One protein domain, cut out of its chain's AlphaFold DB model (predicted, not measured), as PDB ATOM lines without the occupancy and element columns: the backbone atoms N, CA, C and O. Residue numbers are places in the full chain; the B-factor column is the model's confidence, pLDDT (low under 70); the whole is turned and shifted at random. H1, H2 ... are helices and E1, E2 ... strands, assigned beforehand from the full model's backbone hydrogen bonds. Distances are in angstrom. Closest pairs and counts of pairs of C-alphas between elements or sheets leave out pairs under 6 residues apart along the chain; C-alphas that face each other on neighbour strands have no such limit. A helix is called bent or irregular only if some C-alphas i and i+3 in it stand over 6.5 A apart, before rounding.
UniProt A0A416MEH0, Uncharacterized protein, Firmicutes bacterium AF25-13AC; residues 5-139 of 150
ATOM      1  N   VAL A   5      12.032  -4.228 -22.218       88.94
ATOM      2  CA  VAL A   5      12.756  -5.083 -23.165       88.94
ATOM      3  C   VAL A   5      12.152  -6.478 -23.128       88.94
ATOM      4  O   VAL A   5      11.855  -7.020 -22.062       88.94
ATOM      5  N   GLU A   6      11.977  -7.055 -24.306       91.94
ATOM      6  CA  GLU A   6      11.620  -8.451 -24.495       91.94
ATOM      7  C   GLU A   6      12.781  -9.133 -25.220       91.94
ATOM      8  O   GLU A   6      13.239  -8.643 -26.249       91.94
ATOM      9  N   ILE A   7      13.288 -10.220 -24.642       93.12
ATOM     10  CA  ILE A   7      14.346 -11.046 -25.220       93.12
ATOM     11  C   ILE A   7      13.731 -12.398 -25.546       93.12
ATOM     12  O   ILE A   7      13.254 -13.094 -24.649       93.12
ATOM     13  N   GLU A   8      13.762 -12.762 -26.821       95.00
ATOM     14  CA  GLU A   8      13.389 -14.081 -27.317       95.00
ATOM     15  C   GLU A   8      14.657 -14.805 -27.776       95.00
ATOM     16  O   GLU A   8      15.463 -14.262 -28.532       95.00
ATOM     17  N   THR A   9      14.868 -16.011 -27.262       95.38
ATOM     18  CA  THR A   9      15.966 -16.896 -27.646       95.38
ATOM     19  C   THR A   9      15.387 -18.048 -28.447       95.38
ATOM     20  O   THR A   9      14.448 -18.701 -27.997       95.38
ATOM     21  N   MET A  10      15.967 -18.290 -29.619       95.94
ATOM     22  CA  MET A  10      15.671 -19.426 -30.486       95.94
ATOM     23  C   MET A  10      16.986 -20.125 -30.845       95.94
ATOM     24  O   MET A  10      18.023 -19.451 -30.897       95.94
ATOM     25  N   PRO A  11      16.971 -21.440 -31.102       95.31
ATOM     26  CA  PRO A  11      18.172 -22.147 -31.515       95.31
ATOM     27  C   PRO A  11      18.618 -21.724 -32.924       95.31
ATOM     28  O   PRO A  11      17.796 -21.432 -33.795       95.31
ATOM     29  N   GLY A  12      19.933 -21.702 -33.138       94.12
ATOM     30  CA  GLY A  12      20.558 -21.651 -34.464       94.12
ATOM     31  C   GLY A  12      21.079 -23.029 -34.876       94.12
ATOM     32  O   GLY A  12      20.906 -23.995 -34.138       94.12
ATOM     33  N   TYR A  13      21.740 -23.119 -36.032       95.81
ATOM     34  CA  TYR A  13      22.342 -24.374 -36.493       95.81
ATOM     35  C   TYR A  13      23.451 -24.857 -35.555       95.81
ATOM     36  O   TYR A  13      24.268 -24.058 -35.080       95.81
ATOM     37  N   LEU A  14      23.507 -26.169 -35.325       95.81
ATOM     38  CA  LEU A  14      24.608 -26.792 -34.605       95.81
ATOM     39  C   LEU A  14      25.935 -26.665 -35.373       95.81
ATOM     40  O   LEU A  14      25.942 -26.602 -36.606       95.81
ATOM     41  N   PRO A  15      27.082 -26.674 -34.667       93.56
ATOM     42  CA  PRO A  15      28.390 -26.707 -35.307       93.56
ATOM     43  C   PRO A  15      28.524 -27.888 -36.273       93.56
ATOM     44  O   PRO A  15      28.016 -28.977 -36.018       93.56
ATOM     45  N   THR A  16      29.262 -27.707 -37.365       93.69
ATOM     46  CA  THR A  16      29.682 -28.863 -38.167       93.69
ATOM     47  C   THR A  16      30.679 -29.704 -37.374       93.69
ATOM     48  O   THR A  16      31.493 -29.174 -36.615       93.69
ATOM     49  N   ILE A  17      30.598 -31.024 -37.528       91.62
ATOM     50  CA  ILE A  17      31.502 -31.967 -36.871       91.62
ATOM     51  C   ILE A  17      32.647 -32.266 -37.847       91.62
ATOM     52  O   ILE A  17      32.386 -32.786 -38.937       91.62
ATOM     53  N   PRO A  18      33.910 -31.959 -37.492       88.81
ATOM     54  CA  PRO A  18      35.057 -32.354 -38.297       88.81
ATOM     55  C   PRO A  18      35.120 -33.878 -38.404       88.81
ATOM     56  O   PRO A  18      35.187 -34.580 -37.395       88.81
ATOM     57  N   VAL A  19      35.096 -34.385 -39.633       86.38
ATOM     58  CA  VAL A  19      35.200 -35.812 -39.941       86.38
ATOM     59  C   VAL A  19      36.174 -36.006 -41.092       86.38
ATOM     60  O   VAL A  19      36.204 -35.201 -42.027       86.38
ATOM     61  N   ASP A  20      36.958 -37.079 -41.035       88.81
ATOM     62  CA  ASP A  20      37.843 -37.437 -42.137       88.81
ATOM     63  C   ASP A  20      37.022 -37.779 -43.383       88.81
ATOM     64  O   ASP A  20      35.998 -38.467 -43.316       88.81
ATOM     65  N   ALA A  21      37.482 -37.301 -44.540       90.75
ATOM     66  CA  ALA A  21      36.832 -37.598 -45.807       90.75
ATOM     67  C   ALA A  21      36.904 -39.114 -46.094       90.75
ATOM     68  O   ALA A  21      38.008 -39.667 -46.133       90.75
ATOM     69  N   PRO A  22      35.769 -39.795 -46.349       93.50
ATOM     70  CA  PRO A  22      35.772 -41.210 -46.690       93.50
ATOM     71  C   PRO A  22      36.604 -41.465 -47.944       93.50
ATOM     72  O   PRO A  22      36.506 -40.718 -48.921       93.50
ATOM     73  N   GLU A  23      37.371 -42.555 -47.953       95.06
ATOM     74  CA  GLU A  23      38.224 -42.921 -49.090       95.06
ATOM     75  C   GLU A  23      37.426 -42.991 -50.402       95.06
ATOM     76  O   GLU A  23      37.855 -42.445 -51.418       95.06
ATOM     77  N   ASP A  24      36.209 -43.542 -50.363       96.69
ATOM     78  CA  ASP A  24      35.312 -43.607 -51.522       96.69
ATOM     79  C   ASP A  24      34.954 -42.227 -52.100       96.69
ATOM     80  O   ASP A  24      34.863 -42.087 -53.324       96.69
ATOM     81  N   LEU A  25      34.777 -41.208 -51.248       97.19
ATOM     82  CA  LEU A  25      34.517 -39.827 -51.669       97.19
ATOM     83  C   LEU A  25      35.779 -39.197 -52.270       97.19
ATOM     84  O   LEU A  25      35.712 -38.557 -53.319       97.19
ATOM     85  N   VAL A  26      36.943 -39.412 -51.653       97.31
ATOM     86  CA  VAL A  26      38.225 -38.894 -52.158       97.31
ATOM     87  C   VAL A  26      38.562 -39.503 -53.520       97.31
ATOM     88  O   VAL A  26      38.975 -38.794 -54.439       97.31
ATOM     89  N   GLU A  27      38.365 -40.809 -53.692       97.81
ATOM     90  CA  GLU A  27      38.567 -41.472 -54.979       97.81
ATOM     91  C   GLU A  27      37.555 -41.013 -56.034       97.81
ATOM     92  O   GLU A  27      37.924 -40.831 -57.196       97.81
ATOM     93  N   ALA A  28      36.290 -40.808 -55.656       98.31
ATOM     94  CA  ALA A  28      35.282 -40.237 -56.547       98.31
ATOM     95  C   ALA A  28      35.672 -38.826 -57.009       98.31
ATOM     96  O   ALA A  28      35.582 -38.536 -58.203       98.31
ATOM     97  N   ALA A  29      36.167 -37.985 -56.096       98.25
ATOM     98  CA  ALA A  29      36.671 -36.651 -56.402       98.25
ATOM     99  C   ALA A  29      37.835 -36.689 -57.395       98.25
ATOM    100  O   ALA A  29      37.784 -36.009 -58.416       98.25
ATOM    101  N   LYS A  30      38.843 -37.538 -57.156       98.25
ATOM    102  CA  LYS A  30      39.996 -37.700 -58.061       98.25
ATOM    103  C   LYS A  30      39.580 -38.169 -59.455       98.25
ATOM    104  O   LYS A  30      40.043 -37.623 -60.451       98.25
ATOM    105  N   LEU A  31      38.675 -39.144 -59.537       98.38
ATOM    106  CA  LEU A  31      38.173 -39.640 -60.821       98.38
ATOM    107  C   LEU A  31      37.354 -38.588 -61.575       98.38
ATOM    108  O   LEU A  31      37.493 -38.468 -62.789       98.38
ATOM    109  N   ALA A  32      36.499 -37.839 -60.875       98.25
ATOM    110  CA  ALA A  32      35.674 -36.800 -61.485       98.25
ATOM    111  C   ALA A  32      36.507 -35.603 -61.966       98.25
ATOM    112  O   ALA A  32      36.200 -35.028 -63.010       98.25
ATOM    113  N   ALA A  33      37.551 -35.249 -61.215       97.75
ATOM    114  CA  ALA A  33      38.474 -34.170 -61.540       97.75
ATOM    115  C   ALA A  33      39.366 -34.494 -62.753       97.75
ATOM    116  O   ALA A  33      39.662 -33.601 -63.555       97.75
ATOM    117  N   GLY A  34      39.773 -35.763 -62.899       96.44
ATOM    118  CA  GLY A  34      40.746 -36.187 -63.905       96.44
ATOM    119  C   GLY A  34      42.053 -35.394 -63.797       96.44
ATOM    120  O   GLY A  34      42.410 -34.916 -62.724       96.44
ATOM    121  N   ASP A  35      42.732 -35.188 -64.925       96.75
ATOM    122  CA  ASP A  35      43.954 -34.367 -64.978       96.75
ATOM    123  C   ASP A  35      43.663 -32.855 -65.066       96.75
ATOM    124  O   ASP A  35      44.581 -32.039 -65.135       96.75
ATOM    125  N   LYS A  36      42.380 -32.464 -65.115       96.88
ATOM    126  CA  LYS A  36      41.962 -31.075 -65.355       96.88
ATOM    127  C   LYS A  36      41.909 -30.246 -64.072       96.88
ATOM    128  O   LYS A  36      42.180 -29.048 -64.118       96.88
ATOM    129  N   TYR A  37      41.546 -30.861 -62.948       98.00
ATOM    130  CA  TYR A  37      41.300 -30.157 -61.691       98.00
ATOM    131  C   TYR A  37      42.089 -30.769 -60.536       98.00
ATOM    132  O   TYR A  37      42.259 -31.981 -60.447       98.00
ATOM    133  N   ASN A  38      42.543 -29.922 -59.614       97.06
ATOM    134  CA  ASN A  38      43.228 -30.380 -58.408       97.06
ATOM    135  C   ASN A  38      42.217 -30.834 -57.351       97.06
ATOM    136  O   ASN A  38      41.182 -30.196 -57.159       97.06
ATOM    137  N   VAL A  39      42.559 -31.892 -56.616       97.50
ATOM    138  CA  VAL A  39      41.777 -32.383 -55.475       97.50
ATOM    139  C   VAL A  39      42.623 -32.275 -54.217       97.50
ATOM    140  O   VAL A  39      43.680 -32.898 -54.127       97.50
ATOM    141  N   ASN A  40      42.133 -31.518 -53.239       94.62
ATOM    142  CA  ASN A  40      42.785 -31.337 -51.947       94.62
ATOM    143  C   ASN A  40      41.914 -31.944 -50.847       94.62
ATOM    144  O   ASN A  40      40.724 -31.646 -50.768       94.62
ATOM    145  N   VAL A  41      42.518 -32.766 -49.990       92.62
ATOM    146  CA  VAL A  41      41.899 -33.217 -48.739       92.62
ATOM    147  C   VAL A  41      42.453 -32.331 -47.636       92.62
ATOM    148  O   VAL A  41      43.670 -32.253 -47.466       92.62
ATOM    149  N   VAL A  42      41.570 -31.621 -46.945       86.62
ATOM    150  CA  VAL A  42      41.936 -30.647 -45.917       86.62
ATOM    151  C   VAL A  42      41.509 -31.185 -44.561       86.62
ATOM    152  O   VAL A  42      40.421 -31.741 -44.428       86.62
ATOM    153  N   ASP A  43      42.365 -31.008 -43.560       86.56
ATOM    154  CA  ASP A  43      42.015 -31.271 -42.172       86.56
ATOM    155  C   ASP A  43      41.086 -30.162 -41.653       86.56
ATOM    156  O   ASP A  43      41.498 -29.028 -41.402       86.56
ATOM    157  N   ALA A  44      39.810 -30.508 -41.487       81.62
ATOM    158  CA  ALA A  44      38.777 -29.577 -41.047       81.62
ATOM    159  C   ALA A  44      39.008 -29.032 -39.622       81.62
ATOM    160  O   ALA A  44      38.433 -28.001 -39.274       81.62
ATOM    161  N   THR A  45      39.851 -29.674 -38.802       84.75
ATOM    162  CA  THR A  45      40.160 -29.191 -37.446       84.75
ATOM    163  C   THR A  45      41.155 -28.029 -37.444       84.75
ATOM    164  O   THR A  45      41.096 -27.174 -36.559       84.75
ATOM    165  N   SER A  46      42.037 -27.956 -38.445       83.69
ATOM    166  CA  SER A  46      43.069 -26.918 -38.557       83.69
ATOM    167  C   SER A  46      42.668 -25.737 -39.447       83.69
ATOM    168  O   SER A  46      43.327 -24.696 -39.408       83.69
ATOM    169  N   THR A  47      41.565 -25.845 -40.195       81.50
ATOM    170  CA  THR A  47      41.036 -24.767 -41.048       81.50
ATOM    171  C   THR A  47      39.532 -24.537 -40.826       81.50
ATOM    172  O   THR A  47      38.731 -24.803 -41.729       81.50
ATOM    173  N   PRO A  48      39.109 -24.062 -39.639       79.00
ATOM    174  CA  PRO A  48      37.698 -23.801 -39.376       79.00
ATOM    175  C   PRO A  48      37.151 -22.709 -40.307       79.00
ATOM    176  O   PRO A  48      37.792 -21.687 -40.553       79.00
ATOM    177  N   SER A  49      35.940 -22.932 -40.816       82.62
ATOM    178  CA  SER A  49      35.191 -21.970 -41.629       82.62
ATOM    179  C   SER A  49      34.295 -21.096 -40.748       82.62
ATOM    180  O   SER A  49      33.762 -21.564 -39.747       82.62
ATOM    181  N   GLY A  50      34.087 -19.835 -41.143       84.50
ATOM    182  CA  GLY A  50      33.102 -18.934 -40.528       84.50
ATOM    183  C   GLY A  50      31.679 -19.077 -41.086       84.50
ATOM    184  O   GLY A  50      30.809 -18.280 -40.744       84.50
ATOM    185  N   GLY A  51      31.444 -20.035 -41.988       85.56
ATOM    186  CA  GLY A  51      30.122 -20.301 -42.557       85.56
ATOM    187  C   GLY A  51      29.152 -20.901 -41.536       85.56
ATOM    188  O   GLY A  51      29.558 -21.613 -40.621       85.56
ATOM    189  N   SER A  52      27.858 -20.640 -41.725       89.81
ATOM    190  CA  SER A  52      26.774 -21.222 -40.927       89.81
ATOM    191  C   SER A  52      25.875 -22.069 -41.827       89.81
ATOM    192  O   SER A  52      25.452 -21.603 -42.886       89.81
ATOM    193  N   THR A  53      25.632 -23.323 -41.444       93.19
ATOM    194  CA  THR A  53      24.900 -24.315 -42.248       93.19
ATOM    195  C   THR A  53      24.176 -25.314 -41.353       93.19
ATOM    196  O   THR A  53      24.706 -25.730 -40.326       93.19
ATOM    197  N   ASP A  54      22.995 -25.740 -41.792       95.44
ATOM    198  CA  ASP A  54      22.177 -26.808 -41.209       95.44
ATOM    199  C   ASP A  54      22.808 -28.208 -41.324       95.44
ATOM    200  O   ASP A  54      22.371 -29.147 -40.661       95.44
ATOM    201  N   VAL A  55      23.874 -28.373 -42.116       95.44
ATOM    202  CA  VAL A  55      24.616 -29.641 -42.206       95.44
ATOM    203  C   VAL A  55      25.092 -30.113 -40.832       95.44
ATOM    204  O   VAL A  55      25.075 -31.318 -40.573       95.44
ATOM    205  N   GLY A  56      25.476 -29.190 -39.945       95.12
ATOM    206  CA  GLY A  56      25.885 -29.530 -38.584       95.12
ATOM    207  C   GLY A  56      24.790 -30.272 -37.819       95.12
ATOM    208  O   GLY A  56      25.076 -31.285 -37.184       95.12
ATOM    209  N   ASP A  57      23.526 -29.868 -37.967       96.88
ATOM    210  CA  ASP A  57      22.391 -30.542 -37.325       96.88
ATOM    211  C   ASP A  57      22.270 -32.000 -37.783       96.88
ATOM    212  O   ASP A  57      22.081 -32.912 -36.976       96.88
ATOM    213  N   VAL A  58      22.441 -32.243 -39.085       96.69
ATOM    214  CA  VAL A  58      22.339 -33.593 -39.652       96.69
ATOM    215  C   VAL A  58      23.554 -34.447 -39.277       96.69
ATOM    216  O   VAL A  58      23.394 -35.634 -38.987       96.69
ATOM    217  N   GLN A  59      24.749 -33.850 -39.209       96.19
ATOM    218  CA  GLN A  59      25.959 -34.528 -38.737       96.19
ATOM    219  C   GLN A  59      25.810 -35.011 -37.291       96.19
ATOM    220  O   GLN A  59      26.276 -36.095 -36.955       96.19
ATOM    221  N   HIS A  60      25.101 -34.296 -36.420       97.19
ATOM    222  CA  HIS A  60      24.894 -34.784 -35.054       97.19
ATOM    223  C   HIS A  60      24.047 -36.070 -34.977       97.19
ATOM    224  O   HIS A  60      24.100 -36.760 -33.956       97.19
ATOM    225  N   LEU A  61      23.317 -36.421 -36.045       97.00
ATOM    226  CA  LEU A  61      22.386 -37.555 -36.101       97.00
ATOM    227  C   LEU A  61      22.892 -38.739 -36.934       97.00
ATOM    228  O   LEU A  61      22.566 -39.887 -36.634       97.00
ATOM    229  N   GLN A  62      23.624 -38.483 -38.016       95.75
ATOM    230  CA  GLN A  62      24.014 -39.505 -38.988       95.75
ATOM    231  C   GLN A  62      25.270 -39.076 -39.759       95.75
ATOM    232  O   GLN A  62      25.602 -37.888 -39.769       95.75
ATOM    233  N   PRO A  63      25.962 -40.001 -40.446       94.81
ATOM    234  CA  PRO A  63      27.118 -39.628 -41.246       94.81
ATOM    235  C   PRO A  63      26.727 -38.717 -42.414       94.81
ATOM    236  O   PRO A  63      26.042 -39.136 -43.348       94.81
ATOM    237  N   VAL A  64      27.220 -37.479 -42.384       94.62
ATOM    238  CA  VAL A  64      27.123 -36.517 -43.486       94.62
ATOM    239  C   VAL A  64      28.502 -35.937 -43.754       94.62
ATOM    240  O   VAL A  64      29.160 -35.415 -42.852       94.62
ATOM    241  N   PHE A  65      28.919 -36.009 -45.013       92.00
ATOM    242  CA  PHE A  65      30.196 -35.480 -45.479       92.00
ATOM    243  C   PHE A  65      29.945 -34.368 -46.477       92.00
ATOM    244  O   PHE A  65      29.083 -34.484 -47.349       92.00
ATOM    245  N   THR A  66      30.729 -33.306 -46.359       90.94
ATOM    246  CA  THR A  66      30.701 -32.183 -47.286       90.94
ATOM    247  C   THR A  66      31.960 -32.176 -48.130       90.94
ATOM    248  O   THR A  66      33.036 -32.605 -47.715       90.94
ATOM    249  N   PHE A  67      31.816 -31.679 -49.346       93.50
ATOM    250  CA  PHE A  67      32.925 -31.312 -50.205       93.50
ATOM    251  C   PHE A  67      32.541 -30.028 -50.928       93.50
ATOM    252  O   PHE A  67      31.359 -29.729 -51.097       93.50
ATOM    253  N   ASN A  68      33.548 -29.278 -51.356       93.25
ATOM    254  CA  ASN A  68      33.361 -28.061 -52.129       93.25
ATOM    255  C   ASN A  68      34.017 -28.251 -53.493       93.25
ATOM    256  O   ASN A  68      35.066 -28.893 -53.601       93.25
ATOM    257  N   THR A  69      33.419 -27.674 -54.523       96.06
ATOM    258  CA  THR A  69      34.017 -27.553 -55.853       96.06
ATOM    259  C   THR A  69      34.251 -26.080 -56.172       96.06
ATOM    260  O   THR A  69      33.668 -25.189 -55.556       96.06
ATOM    261  N   GLY A  70      35.190 -25.823 -57.085       95.88
ATOM    262  CA  GLY A  70      35.441 -24.480 -57.601       95.88
ATOM    263  C   GLY A  70      34.475 -24.122 -58.731       95.88
ATOM    264  O   GLY A  70      33.366 -24.638 -58.815       95.88
ATOM    265  N   GLY A  71      34.934 -23.265 -59.643       96.62
ATOM    266  CA  GLY A  71      34.155 -22.837 -60.809       96.62
ATOM    267  C   GLY A  71      33.261 -21.629 -60.549       96.62
ATOM    268  O   GLY A  71      32.469 -21.265 -61.411       96.62
ATOM    269  N   ALA A  72      33.430 -20.990 -59.389       96.44
ATOM    270  CA  ALA A  72      32.880 -19.682 -59.083       96.44
ATOM    271  C   ALA A  72      33.997 -18.678 -58.758       96.44
ATOM    272  O   ALA A  72      35.052 -19.045 -58.230       96.44
ATOM    273  N   VAL A  73      33.747 -17.411 -59.075       96.81
ATOM    274  CA  VAL A  73      34.610 -16.249 -58.826       96.81
ATOM    275  C   VAL A  73      33.817 -15.134 -58.146       96.81
ATOM    276  O   VAL A  73      32.602 -15.230 -57.990       96.81
ATOM    277  N   GLY A  74      34.521 -14.084 -57.732       95.00
ATOM    278  CA  GLY A  74      33.967 -12.926 -57.035       95.00
ATOM    279  C   GLY A  74      34.745 -12.624 -55.758       95.00
ATOM    280  O   GLY A  74      35.631 -13.378 -55.348       95.00
ATOM    281  N   SER A  75      34.418 -11.499 -55.128       93.69
ATOM    282  CA  SER A  75      35.049 -11.060 -53.878       93.69
ATOM    283  C   SER A  75      34.698 -11.922 -52.657       93.69
ATOM    284  O   SER A  75      35.419 -11.892 -51.657       93.69
ATOM    285  N   GLY A  76      33.628 -12.717 -52.727       90.19
ATOM    286  CA  GLY A  76      33.270 -13.676 -51.692       90.19
ATOM    287  C   GLY A  76      31.953 -14.389 -51.969       90.19
ATOM    288  O   GLY A  76      31.251 -14.114 -52.940       90.19
ATOM    289  N   LEU A  77      31.591 -15.310 -51.079       87.50
ATOM    290  CA  LEU A  77      30.247 -15.880 -51.079       87.50
ATOM    291  C   LEU A  77      29.242 -14.771 -50.719       87.50
ATOM    292  O   LEU A  77      29.495 -13.982 -49.810       87.50
ATOM    293  N   HIS A  78      28.115 -14.714 -51.436       92.81
ATOM    294  CA  HIS A  78      27.047 -13.702 -51.297       92.81
ATOM    295  C   HIS A  78      27.405 -12.278 -51.755       92.81
ATOM    296  O   HIS A  78      26.676 -11.332 -51.444       92.81
ATOM    297  N   SER A  79      28.500 -12.095 -52.492       96.00
ATOM    298  CA  SER A  79      28.814 -10.796 -53.081       96.00
ATOM    299  C   SER A  79      28.010 -10.541 -54.363       96.00
ATOM    300  O   SER A  79      27.537 -11.463 -55.026       96.00
ATOM    301  N   VAL A  80      27.857  -9.264 -54.727       97.25
ATOM    302  CA  VAL A  80      27.163  -8.853 -55.966       97.25
ATOM    303  C   VAL A  80      27.918  -9.272 -57.232       97.25
ATOM    304  O   VAL A  80      27.321  -9.371 -58.298       97.25
ATOM    305  N   ASP A  81      29.224  -9.502 -57.109       97.62
ATOM    306  CA  ASP A  81      30.115  -9.939 -58.184       97.62
ATOM    307  C   ASP A  81      30.356 -11.456 -58.181       97.62
ATOM    308  O   ASP A  81      31.262 -11.923 -58.869       97.62
ATOM    309  N   PHE A  82      29.578 -12.223 -57.407       97.75
ATOM    310  CA  PHE A  82      29.607 -13.679 -57.472       97.75
ATOM    311  C   PHE A  82      29.149 -14.152 -58.856       97.75
ATOM    312  O   PHE A  82      28.047 -13.816 -59.294       97.75
ATOM    313  N   ASP A  83      29.974 -14.962 -59.517       97.69
ATOM    314  CA  ASP A  83      29.683 -15.492 -60.849       97.69
ATOM    315  C   ASP A  83      30.274 -16.893 -61.044       97.69
ATOM    316  O   ASP A  83      31.300 -17.237 -60.455       97.69
ATOM    317  N   VAL A  84      29.639 -17.705 -61.889       97.88
ATOM    318  CA  VAL A  84      30.123 -19.044 -62.250       97.88
ATOM    319  C   VAL A  84      30.928 -18.942 -63.539       97.88
ATOM    320  O   VAL A  84      30.377 -18.703 -64.609       97.88
ATOM    321  N   ASN A  85      32.244 -19.145 -63.450       97.69
ATOM    322  CA  ASN A  85      33.163 -18.995 -64.581       97.69
ATOM    323  C   ASN A  85      33.639 -20.327 -65.190       97.69
ATOM    324  O   ASN A  85      34.227 -20.327 -66.270       97.69
ATOM    325  N   ASP A  86      33.410 -21.450 -64.507       98.31
ATOM    326  CA  ASP A  86      33.661 -22.796 -65.025       98.31
ATOM    327  C   ASP A  86      32.490 -23.711 -64.653       98.31
ATOM    328  O   ASP A  86      32.473 -24.350 -63.599       98.31
ATOM    329  N   GLU A  87      31.498 -23.769 -65.542       98.12
ATOM    330  CA  GLU A  87      30.297 -24.593 -65.379       98.12
ATOM    331  C   GLU A  87      30.603 -26.099 -65.322       98.12
ATOM    332  O   GLU A  87      29.889 -26.851 -64.653       98.12
ATOM    333  N   GLU A  88      31.670 -26.563 -65.987       98.38
ATOM    334  CA  GLU A  88      32.065 -27.975 -65.920       98.38
ATOM    335  C   GLU A  88      32.516 -28.306 -64.497       98.38
ATOM    336  O   GLU A  88      32.066 -29.310 -63.948       98.38
ATOM    337  N   LEU A  89      33.345 -27.463 -63.869       98.38
ATOM    338  CA  LEU A  89      33.765 -27.679 -62.482       98.38
ATOM    339  C   LEU A  89      32.606 -27.495 -61.495       98.38
ATOM    340  O   LEU A  89      32.405 -28.348 -60.629       98.38
ATOM    341  N   ALA A  90      31.844 -26.408 -61.642       97.81
ATOM    342  CA  ALA A  90      30.781 -26.040 -60.713       97.81
ATOM    343  C   ALA A  90      29.630 -27.058 -60.712       97.81
ATOM    344  O   ALA A  90      29.115 -27.412 -59.651       97.81
ATOM    345  N   TYR A  91      29.247 -27.581 -61.881       98.00
ATOM    346  CA  TYR A  91      28.049 -28.411 -62.016       98.00
ATOM    347  C   TYR A  91      28.364 -29.859 -62.377       98.00
ATOM    348  O   TYR A  91      27.910 -30.783 -61.699       98.00
ATOM    349  N   ILE A  92      29.139 -30.084 -63.439       98.44
ATOM    350  CA  ILE A  92      29.284 -31.420 -64.028       98.44
ATOM    351  C   ILE A  92      30.239 -32.292 -63.212       98.44
ATOM    352  O   ILE A  92      29.911 -33.438 -62.898       98.44
ATOM    353  N   VAL A  93      31.399 -31.763 -62.822       98.62
ATOM    354  CA  VAL A  93      32.338 -32.442 -61.922       98.62
ATOM    355  C   VAL A  93      31.669 -32.675 -60.575       98.62
ATOM    356  O   VAL A  93      31.666 -33.811 -60.109       98.62
ATOM    357  N   THR A  94      31.008 -31.667 -60.000       98.38
ATOM    358  CA  THR A  94      30.230 -31.812 -58.757       98.38
ATOM    359  C   THR A  94      29.226 -32.967 -58.840       98.38
ATOM    360  O   THR A  94      29.206 -33.840 -57.968       98.38
ATOM    361  N   ALA A  95      28.437 -33.046 -59.917       98.56
ATOM    362  CA  ALA A  95      27.478 -34.130 -60.125       98.56
ATOM    363  C   ALA A  95      28.157 -35.504 -60.274       98.56
ATOM    364  O   ALA A  95      27.678 -36.496 -59.718       98.56
ATOM    365  N   LYS A  96      29.295 -35.574 -60.978       98.62
ATOM    366  CA  LYS A  96      30.102 -36.800 -61.095       98.62
ATOM    367  C   LYS A  96      30.607 -37.268 -59.730       98.62
ATOM    368  O   LYS A  96      30.546 -38.466 -59.464       98.62
ATOM    369  N   ILE A  97      31.048 -36.359 -58.855       98.62
ATOM    370  CA  ILE A  97      31.490 -36.699 -57.491       98.62
ATOM    371  C   ILE A  97      30.344 -37.343 -56.712       98.62
ATOM    372  O   ILE A  97      30.527 -38.435 -56.172       98.62
ATOM    373  N   PHE A  98      29.154 -36.734 -56.710       98.31
ATOM    374  CA  PHE A  98      27.979 -37.321 -56.058       98.31
ATOM    375  C   PHE A  98      27.645 -38.711 -56.615       98.31
ATOM    376  O   PHE A  98      27.509 -39.665 -55.848       98.31
ATOM    377  N   ALA A  99      27.561 -38.851 -57.941       98.62
ATOM    378  CA  ALA A  99      27.186 -40.109 -58.584       98.62
ATOM    379  C   ALA A  99      28.204 -41.233 -58.327       98.62
ATOM    380  O   ALA A  99      27.824 -42.356 -57.989       98.62
ATOM    381  N   LEU A 100      29.500 -40.936 -58.452       98.69
ATOM    382  CA  LEU A 100      30.572 -41.900 -58.211       98.69
ATOM    383  C   LEU A 100      30.656 -42.289 -56.735       98.69
ATOM    384  O   LEU A 100      30.828 -43.471 -56.440       98.69
ATOM    385  N   THR A 101      30.485 -41.334 -55.818       98.44
ATOM    386  CA  THR A 101      30.458 -41.613 -54.374       98.44
ATOM    387  C   THR A 101      29.283 -42.524 -54.032       98.44
ATOM    388  O   THR A 101      29.475 -43.562 -53.405       98.44
ATOM    389  N   ALA A 102      28.079 -42.209 -54.521       98.25
ATOM    390  CA  ALA A 102      26.898 -43.043 -54.309       98.25
ATOM    391  C   ALA A 102      27.093 -44.462 -54.864       98.25
ATOM    392  O   ALA A 102      26.835 -45.442 -54.165       98.25
ATOM    393  N   TYR A 103      27.609 -44.593 -56.092       98.56
ATOM    394  CA  TYR A 103      27.930 -45.898 -56.673       98.56
ATOM    395  C   TYR A 103      28.913 -46.683 -55.800       98.56
ATOM    396  O   TYR A 103      28.692 -47.861 -55.522       98.56
ATOM    397  N   ARG A 104      29.992 -46.043 -55.347       97.94
ATOM    398  CA  ARG A 104      31.035 -46.680 -54.534       97.94
ATOM    399  C   ARG A 104      30.533 -47.133 -53.170       97.94
ATOM    400  O   ARG A 104      30.854 -48.244 -52.760       97.94
ATOM    401  N   LEU A 105      29.692 -46.327 -52.532       97.75
ATOM    402  CA  LEU A 105      29.077 -46.661 -51.253       97.75
ATOM    403  C   LEU A 105      28.063 -47.808 -51.374       97.75
ATOM    404  O   LEU A 105      27.971 -48.635 -50.466       97.75
ATOM    405  N   LEU A 106      27.319 -47.880 -52.486       98.31
ATOM    406  CA  LEU A 106      26.204 -48.819 -52.666       98.31
ATOM    407  C   LEU A 106      26.566 -50.111 -53.418       98.31
ATOM    408  O   LEU A 106      25.858 -51.115 -53.278       98.31
ATOM    409  N   LYS A 107      27.652 -50.133 -54.202       97.88
ATOM    410  CA  LYS A 107      28.092 -51.341 -54.923       97.88
ATOM    411  C   LYS A 107      28.369 -52.495 -53.952       97.88
ATOM    412  O   LYS A 107      28.674 -52.297 -52.777       97.88
ATOM    413  N   GLY A 108      28.267 -53.727 -54.451       96.94
ATOM    414  CA  GLY A 108      28.568 -54.919 -53.651       96.94
ATOM    415  C   GLY A 108      27.652 -55.101 -52.435       96.94
ATOM    416  O   GLY A 108      28.096 -55.611 -51.415       96.94
ATOM    417  N   GLY A 109      26.389 -54.663 -52.512       97.75
ATOM    418  CA  GLY A 109      25.432 -54.799 -51.406       97.75
ATOM    419  C   GLY A 109      25.612 -53.762 -50.291       97.75
ATOM    420  O   GLY A 109      25.245 -54.031 -49.140       97.75
ATOM    421  N   ALA A 110      26.159 -52.594 -50.642       98.06
ATOM    422  CA  ALA A 110      26.386 -51.454 -49.763       98.06
ATOM    423  C   ALA A 110      27.311 -51.743 -48.569       98.06
ATOM    424  O   ALA A 110      27.115 -51.199 -47.485       98.06
ATOM    425  N   VAL A 111      28.307 -52.622 -48.745       98.19
ATOM    426  CA  VAL A 111      29.259 -52.981 -47.675       98.19
ATOM    427  C   VAL A 111      29.984 -51.741 -47.145       98.19
ATOM    428  O   VAL A 111      30.078 -51.574 -45.932       98.19
ATOM    429  N   ALA A 112      30.426 -50.848 -48.037       96.69
ATOM    430  CA  ALA A 112      31.082 -49.598 -47.659       96.69
ATOM    431  C   ALA A 112      30.138 -48.659 -46.890       96.69
ATOM    432  O   ALA A 112      30.483 -48.215 -45.799       96.69
ATOM    433  N   ALA A 113      28.922 -48.419 -47.399       97.12
ATOM    434  CA  ALA A 113      27.945 -47.569 -46.713       97.12
ATOM    435  C   ALA A 113      27.548 -48.113 -45.331       97.12
ATOM    436  O   ALA A 113      27.451 -47.348 -44.380       97.12
ATOM    437  N   LYS A 114      27.332 -49.429 -45.209       97.88
ATOM    438  CA  LYS A 114      26.978 -50.067 -43.932       97.88
ATOM    439  C   LYS A 114      28.093 -49.914 -42.912       97.88
ATOM    440  O   LYS A 114      27.828 -49.440 -41.819       97.88
ATOM    441  N   LYS A 115      29.338 -50.209 -43.306       96.38
ATOM    442  CA  LYS A 115      30.506 -49.991 -42.448       96.38
ATOM    443  C   LYS A 115      30.588 -48.537 -41.985       96.38
ATOM    444  O   LYS A 115      30.816 -48.279 -40.814       96.38
ATOM    445  N   LEU A 116      30.373 -47.596 -42.903       95.38
ATOM    446  CA  LEU A 116      30.402 -46.171 -42.603       95.38
ATOM    447  C   LEU A 116      29.342 -45.790 -41.557       95.38
ATOM    448  O   LEU A 116      29.645 -45.041 -40.634       95.38
ATOM    449  N   VAL A 117      28.114 -46.298 -41.698       95.69
ATOM    450  CA  VAL A 117      27.025 -46.068 -40.734       95.69
ATOM    451  C   VAL A 117      27.327 -46.725 -39.387       95.69
ATOM    452  O   VAL A 117      27.126 -46.082 -38.362       95.69
ATOM    453  N   ASP A 118      27.831 -47.959 -39.386       96.12
ATOM    454  CA  ASP A 118      28.148 -48.718 -38.170       96.12
ATOM    455  C   ASP A 118      29.302 -48.084 -37.368       96.12
ATOM    456  O   ASP A 118      29.305 -48.126 -36.138       96.12
ATOM    457  N   ASP A 119      30.276 -47.480 -38.056       94.38
ATOM    458  CA  ASP A 119      31.417 -46.808 -37.427       94.38
ATOM    459  C   ASP A 119      31.095 -45.380 -36.965       94.38
ATOM    460  O   ASP A 119      31.811 -44.821 -36.124       94.38
ATOM    461  N   TYR A 120      30.045 -44.769 -37.521       94.50
ATOM    462  CA  TYR A 120      29.656 -43.415 -37.160       94.50
ATOM    463  C   TYR A 120      29.127 -43.378 -35.728       94.50
ATOM    464  O   TYR A 120      28.325 -44.214 -35.316       94.50
ATOM    465  N   LYS A 121      29.551 -42.372 -34.961       93.88
ATOM    466  CA  LYS A 121      29.090 -42.149 -33.589       93.88
ATOM    467  C   LYS A 121      28.265 -40.864 -33.545       93.88
ATOM    468  O   LYS A 121      28.856 -39.797 -33.381       93.88
ATOM    469  N   PRO A 122      26.931 -40.946 -33.714       95.44
ATOM    470  CA  PRO A 122      26.057 -39.795 -33.533       95.44
ATOM    471  C   PRO A 122      26.244 -39.174 -32.148       95.44
ATOM    472  O   PRO A 122      26.443 -39.889 -31.164       95.44
ATOM    473  N   ILE A 123      26.154 -37.847 -32.079       97.06
ATOM    474  CA  ILE A 123      26.144 -37.114 -30.807       97.06
ATOM    475  C   ILE A 123      24.766 -37.217 -30.158       97.06
ATOM    476  O   ILE A 123      24.664 -37.336 -28.940       97.06
ATOM    477  N   PHE A 124      23.719 -37.196 -30.983       97.88
ATOM    478  CA  PHE A 124      22.340 -37.275 -30.543       97.88
ATOM    479  C   PHE A 124      21.612 -38.425 -31.231       97.88
ATOM    480  O   PHE A 124      21.786 -38.701 -32.420       97.88
ATOM    481  N   THR A 125      20.693 -39.042 -30.501       97.81
ATOM    482  CA  THR A 125      19.502 -39.630 -31.108       97.81
ATOM    483  C   THR A 125      18.567 -38.524 -31.601       97.81
ATOM    484  O   THR A 125      18.655 -37.366 -31.194       97.81
ATOM    485  N   LYS A 126      17.595 -38.874 -32.450       97.31
ATOM    486  CA  LYS A 126      16.596 -37.904 -32.924       97.31
ATOM    487  C   LYS A 126      15.880 -37.180 -31.774       97.31
ATOM    488  O   LYS A 126      15.648 -35.981 -31.889       97.31
ATOM    489  N   GLN A 127      15.511 -37.894 -30.708       98.38
ATOM    490  CA  GLN A 127      14.784 -37.285 -29.592       98.38
ATOM    491  C   GLN A 127      15.688 -36.354 -28.781       98.38
ATOM    492  O   GLN A 127      15.282 -35.239 -28.498       98.38
ATOM    493  N   GLU A 128      16.930 -36.758 -28.501       98.38
ATOM    494  CA  GLU A 128      17.885 -35.901 -27.785       98.38
ATOM    495  C   GLU A 128      18.197 -34.614 -28.554       98.38
ATOM    496  O   GLU A 128      18.306 -33.558 -27.942       98.38
ATOM    497  N   TYR A 129      18.287 -34.674 -29.889       98.12
ATOM    498  CA  TYR A 129      18.430 -33.476 -30.720       98.12
ATOM    499  C   TYR A 129      17.222 -32.541 -30.577       98.12
ATOM    500  O   TYR A 129      17.399 -31.343 -30.371       98.12
ATOM    501  N   ILE A 130      15.998 -33.077 -30.658       97.94
ATOM    502  CA  ILE A 130      14.770 -32.279 -30.502       97.94
ATOM    503  C   ILE A 130      14.736 -31.635 -29.114       97.94
ATOM    504  O   ILE A 130      14.595 -30.417 -29.018       97.94
ATOM    505  N   ASP A 131      14.944 -32.427 -28.063       98.31
ATOM    506  CA  ASP A 131      14.936 -31.956 -26.676       98.31
ATOM    507  C   ASP A 131      16.005 -30.872 -26.455       98.31
ATOM    508  O   ASP A 131      15.757 -29.861 -25.795       98.31
ATOM    509  N   PHE A 132      17.192 -31.043 -27.047       97.69
ATOM    510  CA  PHE A 132      18.273 -30.064 -26.990       97.69
ATOM    511  C   PHE A 132      17.888 -28.738 -27.661       97.69
ATOM    512  O   PHE A 132      18.062 -27.680 -27.053       97.69
ATOM    513  N   MET A 133      17.319 -28.774 -28.869       97.31
ATOM    514  CA  MET A 133      16.894 -27.569 -29.593       97.31
ATOM    515  C   MET A 133      15.746 -26.849 -28.873       97.31
ATOM    516  O   MET A 133      15.777 -25.625 -28.726       97.31
ATOM    517  N   GLU A 134      14.762 -27.596 -28.365       97.50
ATOM    518  CA  GLU A 134      13.645 -27.050 -27.586       97.50
ATOM    519  C   GLU A 134      14.116 -26.423 -26.268       97.50
ATOM    520  O   GLU A 134      13.593 -25.382 -25.866       97.50
ATOM    521  N   SER A 135      15.154 -26.978 -25.631       96.88
ATOM    522  CA  SER A 135      15.703 -26.437 -24.379       96.88
ATOM    523  C   SER A 135      16.272 -25.015 -24.502       96.88
ATOM    524  O   SER A 135      16.380 -24.310 -23.496       96.88
ATOM    525  N   MET A 136      16.613 -24.566 -25.718       95.25
ATOM    526  CA  MET A 136      17.118 -23.210 -25.969       95.25
ATOM    527  C   MET A 136      16.008 -22.166 -26.096       95.25
ATOM    528  O   MET A 136      16.272 -20.966 -25.968       95.25
ATOM    529  N   ILE A 137      14.775 -22.597 -26.376       96.81
ATOM    530  CA  ILE A 137      13.663 -21.692 -26.654       96.81
ATOM    531  C   ILE A 137      13.236 -21.021 -25.350       96.81
ATOM    532  O   ILE A 137      12.773 -21.666 -24.409       96.81
ATOM    533  N   SER A 138      13.374 -19.697 -25.277       95.25
ATOM    534  CA  SER A 138      12.935 -18.947 -24.100       95.25
ATOM    535  C   SER A 138      12.505 -17.527 -24.433       95.25
ATOM    536  O   SER A 138      12.977 -16.917 -25.389       95.25
ATOM    537  N   LYS A 139      11.609 -16.979 -23.609       93.50
ATOM    538  CA  LYS A 139      11.138 -15.599 -23.706       93.50
ATOM    539  C   LYS A 139      11.228 -14.929 -22.342       93.50
ATOM    540  O   LYS A 139      10.638 -15.403 -21.372       93.50
TER     541      LYS A 139
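This is residues 5 to 139 of the 150 residues of an uncharacterized protein of Firmicutes bacterium AF25-13AC (UniProt A0A416MEH0). The model is a loose, flat frame: the long bent helix H3 makes an L, with H1 beside its longer arm H3a, and H4 and E1 lie far off toward the other end of the longest axis. The short helix H2 lies near the middle among long unnamed links, and E1 runs beside residues 138 to 139, with both ends of the printed part at that far end. The printed part has 135 residues, with one named strand and four named helices in the order E1, H1, H2, H3, H4; the class is mostly helix, though under half of the residues are in named elements, and E1 pairs with no named strand. The whole is loose, with a radius of gyration of the C-alphas of 18.2 A, and spans 58 by 45 by 25 A along its three main axes.

E1 is residues 5 to 9, 13.0 A from first to last C-alpha, and begins with C-alpha 5 at (12.756, -5.083, -23.165). H1 is residues 23 to 33, 15.2 A long. H2 is residues 55 to 59, 6.1 A long. H3, residues 87 to 119, was assigned as one helix by its hydrogen bonds but is bent: C-alphas 105 and 108 are 8.6 A apart. Its arm H3a, residues 87 to 105, is 26.2 A long and begins with C-alpha 87 at (30.297, -24.593, -65.379). Its arm H3b, residues 108 to 119, is 18.4 A long. Both arms are irregular: C-alphas 90 and 93 in H3a are 6.7 A apart, and C-alphas 109 and 112 in H3b are 8.5 A apart. H4 is residues 126 to 135, 14.3 A long, and ends with C-alpha 135 at (15.703, -26.437, -24.379).

E1 is apart from H1, H2, H3a, H3b and H4, but its residues 8 to 9 form a short antiparallel pairing with residues 138 to 139. Its centre is the farthest of the elements from the mean of the C-alphas, at 32.8 A. H1 touches H3a, and their closest C-alphas, those of Leu 25 and Thr 101, are 5.2 A apart. They run opposite ways at a shallow tilt of 33 degrees, only just short of steep. H1 and H3b are apart, but only just, with their closest C-alphas 8.3 A apart. H2 touches no helix, and its centre is the nearest to the mean of the C-alphas, at 8.3 A. Between H2 and H3a, residues 72 to 73 form a short antiparallel pairing with residues 83 to 84. H3a and H3b are about perpendicular, at 88 degrees, and touch only at the corner, with the C-alphas of Leu 105 and Ala 113 closest at 4.8 A. H4 touches no helix; it is apart from H2, but only just, with their closest C-alphas 8.2 A apart. In H1, H2 and H4 every O i to N i+4 pair is within hydrogen-bond range; in H3a 13 of 15 are, and in H3b 6 of 8.

The two C-alphas farthest apart are those of Val 5 and Gly 108, at 60.5 A, while the first and last printed C-alphas, those of Val 5 and Lys 139, are 10.7 A apart. The printed part has no cut. The links from E1 to H1, H1 to H2 and H2 to H3 are long, with 13, 21 and 27 residues; the link from H3 to H4, 6 residues, is short. The C-alphas of residues 60 to 86, between H2 and H3, lie 2 to 25 A from the mean of the C-alphas. The mean pLDDT of the printed part is 95.1, and no printed residue is under 70.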